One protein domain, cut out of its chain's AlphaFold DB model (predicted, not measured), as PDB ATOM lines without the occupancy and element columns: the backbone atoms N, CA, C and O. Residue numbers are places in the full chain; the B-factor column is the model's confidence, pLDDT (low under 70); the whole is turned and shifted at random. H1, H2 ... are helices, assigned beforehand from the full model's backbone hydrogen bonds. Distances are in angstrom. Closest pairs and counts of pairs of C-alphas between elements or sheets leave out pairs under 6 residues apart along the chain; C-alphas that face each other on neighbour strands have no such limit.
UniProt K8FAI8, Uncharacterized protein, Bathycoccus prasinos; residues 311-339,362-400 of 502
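What this domain is: This is residues 311 to 339 and 362 to 400 of the 502 residues of an uncharacterized protein of Bathycoccus prasinos (UniProt K8FAI8). One long straight helix, H1, has a helical hairpin, H3 and H4, packed on its first part, while its other end, residues 329 to 339, sticks out free. H3 runs side by side with H1, H4 folds back along H3 without reaching H1, and the short H2 sits by the first residues of H1. The printed part has 68 residues, with four named helices in the order H1, H2, H3, H4 and no named strand: the class is all helix. It is only just loose, close to compact, with a radius of gyration of the C-alphas of 13.5 A, and its elongated outline spans 44 by 23 by 22 A.

Where its parts are: H1, residues 311 to 339, begins at C-alpha 311 (-6.460, -41.662, 55.906) and is 42.8 A long. H2 is residues 363 to 366, 5.1 A. H3, residues 369 to 383, begins at C-alpha 369 (-11.913, -30.874, 59.006) and is 20.7 A long. H4, residues 386 to 393, is 10.8 A long and ends at C-alpha 393 (-8.266, -22.050, 49.749).

How they stand to each other: H1 touches H3 with residues 313 to 324 alone, the closest C-alphas being those of Ser 317 and Val 371, 4.7 A apart. The two run the same way at a shallow tilt of 18 degrees. H1 and H2 only just touch, with 3 pairs of C-alphas within 8 A, the closest those of Ala 313 and Val 365 at 4.9 A. H3 and H4 form a helical hairpin, opposite ways at a shallow tilt of 17 degrees; their closest C-alphas, of Leu 377 and Phe 389, are 5.7 A apart. H4 is apart from H1 and H2. Every O i to N i+4 pair is within hydrogen-bond range in H1, H3 and H4; H2 is too short for one.

The domain as a whole: Residues 340 to 361 are not printed, and C-alphas 339 and 362 are 43.5 A apart across this cut. The links H2 to H3 and H3 to H4 are tight. Mean pLDDT of the printed part is 87.8; residues 336 to 339 are under 70.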
ATOM      1  N   ASP A 311      -6.751 -41.185  57.266       87.75
ATOM      2  CA  ASP A 311      -6.460 -41.662  55.906       87.75
ATOM      3  C   ASP A 311      -7.733 -41.761  55.061       87.75
ATOM      4  O   ASP A 311      -7.788 -41.336  53.902       87.75
ATOM      5  N   LYS A 312      -8.813 -42.285  55.654       89.94
ATOM      6  CA  LYS A 312     -10.125 -42.355  54.990       89.94
ATOM      7  C   LYS A 312     -10.636 -40.954  54.640       89.94
ATOM      8  O   LYS A 312     -11.194 -40.752  53.555       89.94
ATOM      9  N   ALA A 313     -10.453 -39.991  55.544       92.38
ATOM     10  CA  ALA A 313     -10.839 -38.602  55.338       92.38
ATOM     11  C   ALA A 313      -9.998 -37.931  54.247       92.38
ATOM     12  O   ALA A 313     -10.552 -37.208  53.416       92.38
ATOM     13  N   GLU A 314      -8.696 -38.206  54.200       92.62
ATOM     14  CA  GLU A 314      -7.782 -37.662  53.200       92.62
ATOM     15  C   GLU A 314      -8.229 -38.069  51.794       92.62
ATOM     16  O   GLU A 314      -8.523 -37.213  50.951       92.62
ATOM     17  N   ILE A 315      -8.417 -39.369  51.566       91.38
ATOM     18  CA  ILE A 315      -8.869 -39.904  50.276       91.38
ATOM     19  C   ILE A 315     -10.213 -39.300  49.870       91.38
ATOM     20  O   ILE A 315     -10.401 -38.893  48.716       91.38
ATOM     21  N   LEU A 316     -11.166 -39.246  50.807       91.75
ATOM     22  CA  LEU A 316     -12.492 -38.699  50.545       91.75
ATOM     23  C   LEU A 316     -12.411 -37.215  50.161       91.75
ATOM     24  O   LEU A 316     -13.052 -36.802  49.192       91.75
ATOM     25  N   SER A 317     -11.592 -36.430  50.862       94.75
ATOM     26  CA  SER A 317     -11.390 -35.011  50.566       94.75
ATOM     27  C   SER A 317     -10.820 -34.793  49.159       94.75
ATOM     28  O   SER A 317     -11.413 -34.048  48.377       94.75
ATOM     29  N   TYR A 318      -9.770 -35.522  48.757       95.12
ATOM     30  CA  TYR A 318      -9.198 -35.413  47.410       95.12
ATOM     31  C   TYR A 318     -10.203 -35.797  46.324       95.12
ATOM     32  O   TYR A 318     -10.312 -35.109  45.305       95.12
ATOM     33  N   ARG A 319     -10.996 -36.855  46.545       92.25
ATOM     34  CA  ARG A 319     -12.068 -37.249  45.617       92.25
ATOM     35  C   ARG A 319     -13.103 -36.137  45.446       92.25
ATOM     36  O   ARG A 319     -13.495 -35.851  44.313       92.25
ATOM     37  N   LEU A 320     -13.524 -35.495  46.538       92.75
ATOM     38  CA  LEU A 320     -14.482 -34.386  46.506       92.75
ATOM     39  C   LEU A 320     -13.930 -33.176  45.751       92.75
ATOM     40  O   LEU A 320     -14.597 -32.655  44.857       92.75
ATOM     41  N   LEU A 321     -12.699 -32.763  46.054       94.69
ATOM     42  CA  LEU A 321     -12.066 -31.602  45.423       94.69
ATOM     43  C   LEU A 321     -11.803 -31.825  43.927       94.69
ATOM     44  O   LEU A 321     -12.056 -30.941  43.107       94.69
ATOM     45  N   LEU A 322     -11.354 -33.022  43.533       92.56
ATOM     46  CA  LEU A 322     -11.160 -33.354  42.120       92.56
ATOM     47  C   LEU A 322     -12.485 -33.425  41.354       92.56
ATOM     48  O   LEU A 322     -12.528 -33.012  40.190       92.56
ATOM     49  N   ARG A 323     -13.557 -33.910  41.995       90.31
ATOM     50  CA  ARG A 323     -14.914 -33.909  41.431       90.31
ATOM     51  C   ARG A 323     -15.445 -32.493  41.256       90.31
ATOM     52  O   ARG A 323     -15.988 -32.192  40.198       90.31
ATOM     53  N   LEU A 324     -15.243 -31.620  42.243       92.00
ATOM     54  CA  LEU A 324     -15.586 -30.204  42.138       92.00
ATOM     55  C   LEU A 324     -14.887 -29.557  40.941       92.00
ATOM     56  O   LEU A 324     -15.528 -28.904  40.122       92.00
ATOM     57  N   SER A 325     -13.581 -29.785  40.811       91.19
ATOM     58  CA  SER A 325     -12.809 -29.266  39.687       91.19
ATOM     59  C   SER A 325     -13.323 -29.756  38.333       91.19
ATOM     60  O   SER A 325     -13.516 -28.944  37.436       91.19
ATOM     61  N   ALA A 326     -13.594 -31.058  38.196       87.44
ATOM     62  CA  ALA A 326     -14.108 -31.622  36.949       87.44
ATOM     63  C   ALA A 326     -15.499 -31.081  36.596       87.44
ATOM     64  O   ALA A 326     -15.729 -30.713  35.451       87.44
ATOM     65  N   LYS A 327     -16.392 -30.950  37.588       88.44
ATOM     66  CA  LYS A 327     -17.722 -30.349  37.404       88.44
ATOM     67  C   LYS A 327     -17.621 -28.943  36.812       88.44
ATOM     68  O   LYS A 327     -18.332 -28.612  35.871       88.44
ATOM     69  N   VAL A 328     -16.730 -28.114  37.355       87.81
ATOM     70  CA  VAL A 328     -16.549 -26.743  36.863       87.81
ATOM     71  C   VAL A 328     -15.964 -26.726  35.448       87.81
ATOM     72  O   VAL A 328     -16.389 -25.898  34.651       87.81
ATOM     73  N   GLU A 329     -15.019 -27.616  35.125       83.56
ATOM     74  CA  GLU A 329     -14.456 -27.729  33.769       83.56
ATOM     75  C   GLU A 329     -15.513 -28.169  32.740       83.56
ATOM     76  O   GLU A 329     -15.637 -27.534  31.695       83.56
ATOM     77  N   GLU A 330     -16.323 -29.184  33.057       81.88
ATOM     78  CA  GLU A 330     -17.411 -29.668  32.191       81.88
ATOM     79  C   GLU A 330     -18.431 -28.566  31.880       81.88
ATOM     80  O   GLU A 330     -18.779 -28.345  30.723       81.88
ATOM     81  N   GLU A 331     -18.871 -27.832  32.904       83.19
ATOM     82  CA  GLU A 331     -19.821 -26.729  32.741       83.19
ATOM     83  C   GLU A 331     -19.262 -25.577  31.884       83.19
ATOM     84  O   GLU A 331     -20.034 -24.829  31.286       83.19
ATOM     85  N   GLU A 332     -17.941 -25.372  31.843       75.25
ATOM     86  CA  GLU A 332     -17.328 -24.382  30.944       75.25
ATOM     87  C   GLU A 332     -17.231 -24.908  29.507       75.25
ATOM     88  O   GLU A 332     -17.575 -24.185  28.575       75.25
ATOM     89  N   GLU A 333     -16.841 -26.172  29.314       73.50
ATOM     90  CA  GLU A 333     -16.813 -26.798  27.987       73.50
ATOM     91  C   GLU A 333     -18.198 -26.843  27.330       73.50
ATOM     92  O   GLU A 333     -18.322 -26.663  26.117       73.50
ATOM     93  N   GLU A 334     -19.249 -27.103  28.111       76.06
ATOM     94  CA  GLU A 334     -20.630 -27.095  27.621       76.06
ATOM     95  C   GLU A 334     -21.043 -25.702  27.137       76.06
ATOM     96  O   GLU A 334     -21.564 -25.581  26.027       76.06
ATOM     97  N   LYS A 335     -20.717 -24.643  27.889       71.25
ATOM     98  CA  LYS A 335     -20.968 -23.257  27.462       71.25
ATOM     99  C   LYS A 335     -20.201 -22.891  26.193       71.25
ATOM    100  O   LYS A 335     -20.771 -22.264  25.304       71.25
ATOM    101  N   GLU A 336     -18.929 -23.281  26.086       66.56
ATOM    102  CA  GLU A 336     -18.119 -23.027  24.885       66.56
ATOM    103  C   GLU A 336     -18.736 -23.723  23.651       66.56
ATOM    104  O   GLU A 336     -18.895 -23.099  22.598       66.56
ATOM    105  N   LYS A 337     -19.198 -24.976  23.784       69.81
ATOM    106  CA  LYS A 337     -19.890 -25.711  22.702       69.81
ATOM    107  C   LYS A 337     -21.232 -25.088  22.314       69.81
ATOM    108  O   LYS A 337     -21.573 -25.072  21.127       69.81
ATOM    109  N   GLU A 338     -21.996 -24.593  23.289       66.12
ATOM    110  CA  GLU A 338     -23.257 -23.886  23.047       66.12
ATOM    111  C   GLU A 338     -23.040 -22.594  22.250       66.12
ATOM    112  O   GLU A 338     -23.783 -22.337  21.297       66.12
ATOM    113  N   MET A 339     -21.998 -21.819  22.575       57.88
ATOM    114  CA  MET A 339     -21.647 -20.592  21.849       57.88
ATOM    115  C   MET A 339     -21.152 -20.859  20.421       57.88
ATOM    116  O   MET A 339     -21.460 -20.089  19.511       57.88
ATOM    117  N   GLU A 362     -18.037 -43.337  57.338       84.75
ATOM    118  CA  GLU A 362     -18.117 -43.243  58.795       84.75
ATOM    119  C   GLU A 362     -18.325 -41.789  59.250       84.75
ATOM    120  O   GLU A 362     -17.783 -40.847  58.668       84.75
ATOM    121  N   LEU A 363     -19.069 -41.589  60.342       83.50
ATOM    122  CA  LEU A 363     -19.380 -40.245  60.840       83.50
ATOM    123  C   LEU A 363     -18.118 -39.453  61.232       83.50
ATOM    124  O   LEU A 363     -18.055 -38.251  60.989       83.50
ATOM    125  N   GLY A 364     -17.109 -40.122  61.803       85.69
ATOM    126  CA  GLY A 364     -15.822 -39.498  62.133       85.69
ATOM    127  C   GLY A 364     -15.080 -38.987  60.896       85.69
ATOM    128  O   GLY A 364     -14.547 -37.882  60.910       85.69
ATOM    129  N   VAL A 365     -15.150 -39.738  59.793       89.06
ATOM    130  CA  VAL A 365     -14.563 -39.364  58.499       89.06
ATOM    131  C   VAL A 365     -15.294 -38.161  57.899       89.06
ATOM    132  O   VAL A 365     -14.657 -37.208  57.454       89.06
ATOM    133  N   LEU A 366     -16.630 -38.159  57.931       88.50
ATOM    134  CA  LEU A 366     -17.440 -37.044  57.421       88.50
ATOM    135  C   LEU A 366     -17.241 -35.747  58.215       88.50
ATOM    136  O   LEU A 366     -17.238 -34.665  57.629       88.50
ATOM    137  N   ASN A 367     -17.048 -35.860  59.531       89.50
ATOM    138  CA  ASN A 367     -16.802 -34.725  60.420       89.50
ATOM    139  C   ASN A 367     -15.340 -34.256  60.418       89.50
ATOM    140  O   ASN A 367     -15.027 -33.257  61.066       89.50
ATOM    141  N   SER A 368     -14.449 -34.945  59.698       94.69
ATOM    142  CA  SER A 368     -13.057 -34.525  59.582       94.69
ATOM    143  C   SER A 368     -12.967 -33.108  58.993       94.69
ATOM    144  O   SER A 368     -13.708 -32.789  58.049       94.69
ATOM    145  N   PRO A 369     -12.066 -32.240  59.500       93.88
ATOM    146  CA  PRO A 369     -11.913 -30.874  59.006       93.88
ATOM    147  C   PRO A 369     -11.670 -30.807  57.495       93.88
ATOM    148  O   PRO A 369     -12.251 -29.961  56.816       93.88
ATOM    149  N   ILE A 370     -10.868 -31.725  56.954       94.44
ATOM    150  CA  ILE A 370     -10.480 -31.733  55.536       94.44
ATOM    151  C   ILE A 370     -11.663 -32.110  54.625       94.44
ATOM    152  O   ILE A 370     -11.900 -31.480  53.593       94.44
ATOM    153  N   VAL A 371     -12.500 -33.060  55.058       94.69
ATOM    154  CA  VAL A 371     -13.725 -33.460  54.342       94.69
ATOM    155  C   VAL A 371     -14.784 -32.365  54.441       94.69
ATOM    156  O   VAL A 371     -15.380 -31.984  53.432       94.69
ATOM    157  N   SER A 372     -14.975 -31.800  55.635       92.88
ATOM    158  CA  SER A 372     -15.903 -30.690  55.872       92.88
ATOM    159  C   SER A 372     -15.562 -29.472  55.013       92.88
ATOM    160  O   SER A 372     -16.452 -28.897  54.381       92.88
ATOM    161  N   ARG A 373     -14.275 -29.114  54.906       94.62
ATOM    162  CA  ARG A 373     -13.809 -28.060  53.993       94.62
ATOM    163  C   ARG A 373     -14.083 -28.398  52.529       94.62
ATOM    164  O   ARG A 373     -14.591 -27.541  51.807       94.62
ATOM    165  N   ALA A 374     -13.800 -29.621  52.078       95.00
ATOM    166  CA  ALA A 374     -14.050 -30.023  50.692       95.00
ATOM    167  C   ALA A 374     -15.546 -29.965  50.315       95.00
ATOM    168  O   ALA A 374     -15.910 -29.493  49.229       95.00
ATOM    169  N   MET A 375     -16.427 -30.372  51.232       93.31
ATOM    170  CA  MET A 375     -17.877 -30.215  51.077       93.31
ATOM    171  C   MET A 375     -18.283 -28.736  51.053       93.31
ATOM    172  O   MET A 375     -19.044 -28.323  50.177       93.31
ATOM    173  N   TYR A 376     -17.738 -27.919  51.961       94.75
ATOM    174  CA  TYR A 376     -18.004 -26.481  52.014       94.75
ATOM    175  C   TYR A 376     -17.626 -25.768  50.710       94.75
ATOM    176  O   TYR A 376     -18.428 -25.001  50.176       94.75
ATOM    177  N   LEU A 377     -16.452 -26.066  50.142       95.25
ATOM    178  CA  LEU A 377     -16.022 -25.515  48.853       95.25
ATOM    179  C   LEU A 377     -17.000 -25.860  47.724       95.25
ATOM    180  O   LEU A 377     -17.306 -24.999  46.898       95.25
ATOM    181  N   SER A 378     -17.536 -27.084  47.717       92.25
ATOM    182  CA  SER A 378     -18.549 -27.500  46.740       92.25
ATOM    183  C   SER A 378     -19.830 -26.669  46.871       92.25
ATOM    184  O   SER A 378     -20.322 -26.131  45.880       92.25
ATOM    185  N   VAL A 379     -20.311 -26.458  48.102       92.69
ATOM    186  CA  VAL A 379     -21.471 -25.592  48.380       92.69
ATOM    187  C   VAL A 379     -21.202 -24.143  47.966       92.69
ATOM    188  O   VAL A 379     -22.080 -23.489  47.402       92.69
ATOM    189  N   CYS A 380     -19.997 -23.619  48.207       93.56
ATOM    190  CA  CYS A 380     -19.639 -22.270  47.774       93.56
ATOM    191  C   CYS A 380     -19.758 -22.100  46.257       93.56
ATOM    192  O   CYS A 380     -20.249 -21.063  45.813       93.56
ATOM    193  N   VAL A 381     -19.336 -23.092  45.470       91.38
ATOM    194  CA  VAL A 381     -19.464 -23.051  44.008       91.38
ATOM    195  C   VAL A 381     -20.931 -23.119  43.585       91.38
ATOM    196  O   VAL A 381     -21.366 -22.269  42.808       91.38
ATOM    197  N   ASP A 382     -21.706 -24.045  44.151       88.31
ATOM    198  CA  ASP A 382     -23.117 -24.251  43.796       88.31
ATOM    199  C   ASP A 382     -23.988 -23.024  44.110       88.31
ATOM    200  O   ASP A 382     -24.829 -22.620  43.306       88.31
ATOM    201  N   VAL A 383     -23.746 -22.375  45.252       89.12
ATOM    202  CA  VAL A 383     -24.472 -21.167  45.683       89.12
ATOM    203  C   VAL A 383     -23.860 -19.887  45.085       89.12
ATOM    204  O   VAL A 383     -24.445 -18.808  45.159       89.12
ATOM    205  N   GLY A 384     -22.680 -19.967  44.463       86.81
ATOM    206  CA  GLY A 384     -21.977 -18.812  43.901       86.81
ATOM    207  C   GLY A 384     -21.299 -17.899  44.927       86.81
ATOM    208  O   GLY A 384     -21.055 -16.726  44.640       86.81
ATOM    209  N   LYS A 385     -20.974 -18.413  46.118       89.75
ATOM    210  CA  LYS A 385     -20.201 -17.720  47.164       89.75
ATOM    211  C   LYS A 385     -18.694 -17.782  46.873       89.75
ATOM    212  O   LYS A 385     -17.911 -18.306  47.666       89.75
ATOM    213  N   TYR A 386     -18.269 -17.231  45.736       89.00
ATOM    214  CA  TYR A 386     -16.881 -17.331  45.262       89.00
ATOM    215  C   TYR A 386     -15.856 -16.649  46.186       89.00
ATOM    216  O   TYR A 386     -14.746 -17.141  46.337       89.00
ATOM    217  N   VAL A 387     -16.220 -15.557  46.868       88.25
ATOM    218  CA  VAL A 387     -15.322 -14.899  47.841       88.25
ATOM    219  C   VAL A 387     -15.003 -15.833  49.011       88.25
ATOM    220  O   VAL A 387     -13.849 -15.942  49.417       88.25
ATOM    221  N   SER A 388     -16.009 -16.540  49.533       92.12
ATOM    222  CA  SER A 388     -15.819 -17.545  50.584       92.12
ATOM    223  C   SER A 388     -14.962 -18.713  50.103       92.12
ATOM    224  O   SER A 388     -14.092 -19.170  50.843       92.12
ATOM    225  N   PHE A 389     -15.148 -19.144  48.852       94.00
ATOM    226  CA  PHE A 389     -14.294 -20.149  48.221       94.00
ATOM    227  C   PHE A 389     -12.822 -19.706  48.231       94.00
ATOM    228  O   PHE A 389     -11.976 -20.407  48.781       94.00
ATOM    229  N   PHE A 390     -12.516 -18.507  47.718       91.38
ATOM    230  CA  PHE A 390     -11.139 -18.006  47.649       91.38
ATOM    231  C   PHE A 390     -10.515 -17.728  49.023       91.38
ATOM    232  O   PHE A 390      -9.317 -17.918  49.193       91.38
ATOM    233  N   LYS A 391     -11.306 -17.327  50.026       89.94
ATOM    234  CA  LYS A 391     -10.827 -17.218  51.415       89.94
ATOM    235  C   LYS A 391     -10.464 -18.575  52.016       89.94
ATOM    236  O   LYS A 391      -9.518 -18.658  52.787       89.94
ATOM    237  N   THR A 392     -11.211 -19.621  51.676       91.06
ATOM    238  CA  THR A 392     -10.998 -20.965  52.233       91.06
ATOM    239  C   THR A 392      -9.722 -21.599  51.686       91.06
ATOM    240  O   THR A 392      -8.935 -22.135  52.461       91.06
ATOM    241  N   ILE A 393      -9.483 -21.494  50.373       90.31
ATOM    242  CA  ILE A 393      -8.266 -22.050  49.749       90.31
ATOM    243  C   ILE A 393      -6.984 -21.297  50.136       90.31
ATOM    244  O   ILE A 393      -5.898 -21.822  49.941       90.31
ATOM    245  N   ASP A 394      -7.111 -20.061  50.624       85.88
ATOM    246  CA  ASP A 394      -6.001 -19.211  51.079       85.88
ATOM    247  C   ASP A 394      -5.735 -19.364  52.586       85.88
ATOM    248  O   ASP A 394      -4.883 -18.681  53.145       85.88
ATOM    249  N   SER A 395      -6.499 -20.219  53.271       85.75
ATOM    250  CA  SER A 395      -6.288 -20.480  54.694       85.75
ATOM    251  C   SER A 395      -5.043 -21.339  54.917       85.75
ATOM    252  O   SER A 395      -4.789 -22.266  54.155       85.75
ATOM    253  N   GLU A 396      -4.325 -21.100  56.016       82.31
ATOM    254  CA  GLU A 396      -3.149 -21.899  56.413       82.31
ATOM    255  C   GLU A 396      -3.479 -23.387  56.609       82.31
ATOM    256  O   GLU A 396      -2.627 -24.251  56.452       82.31
ATOM    257  N   SER A 397      -4.743 -23.701  56.912       85.88
ATOM    258  CA  SER A 397      -5.222 -25.078  57.074       85.88
ATOM    259  C   SER A 397      -5.434 -25.837  55.759       85.88
ATOM    260  O   SER A 397      -5.763 -27.024  55.796       85.88
ATOM    261  N   PHE A 398      -5.333 -25.152  54.616       89.19
ATOM    262  CA  PHE A 398      -5.555 -25.726  53.296       89.19
ATOM    263  C   PHE A 398      -4.227 -26.203  52.712       89.19
ATOM    264  O   PHE A 398      -3.343 -25.412  52.385       89.19
ATOM    265  N   THR A 399      -4.079 -27.515  52.598       89.69
ATOM    266  CA  THR A 399      -2.814 -28.136  52.205       89.69
ATOM    267  C   THR A 399      -2.500 -27.913  50.726       89.69
ATOM    268  O   THR A 399      -3.381 -27.695  49.886       89.69
ATOM    269  N   PHE A 400      -1.223 -28.051  50.364       87.50
ATOM    270  CA  PHE A 400      -0.808 -27.972  48.964       87.50
ATOM    271  C   PHE A 400      -1.470 -29.047  48.086       87.50
ATOM    272  O   PHE A 400      -1.834 -28.769  46.945       87.50
TER     273      PHE A 400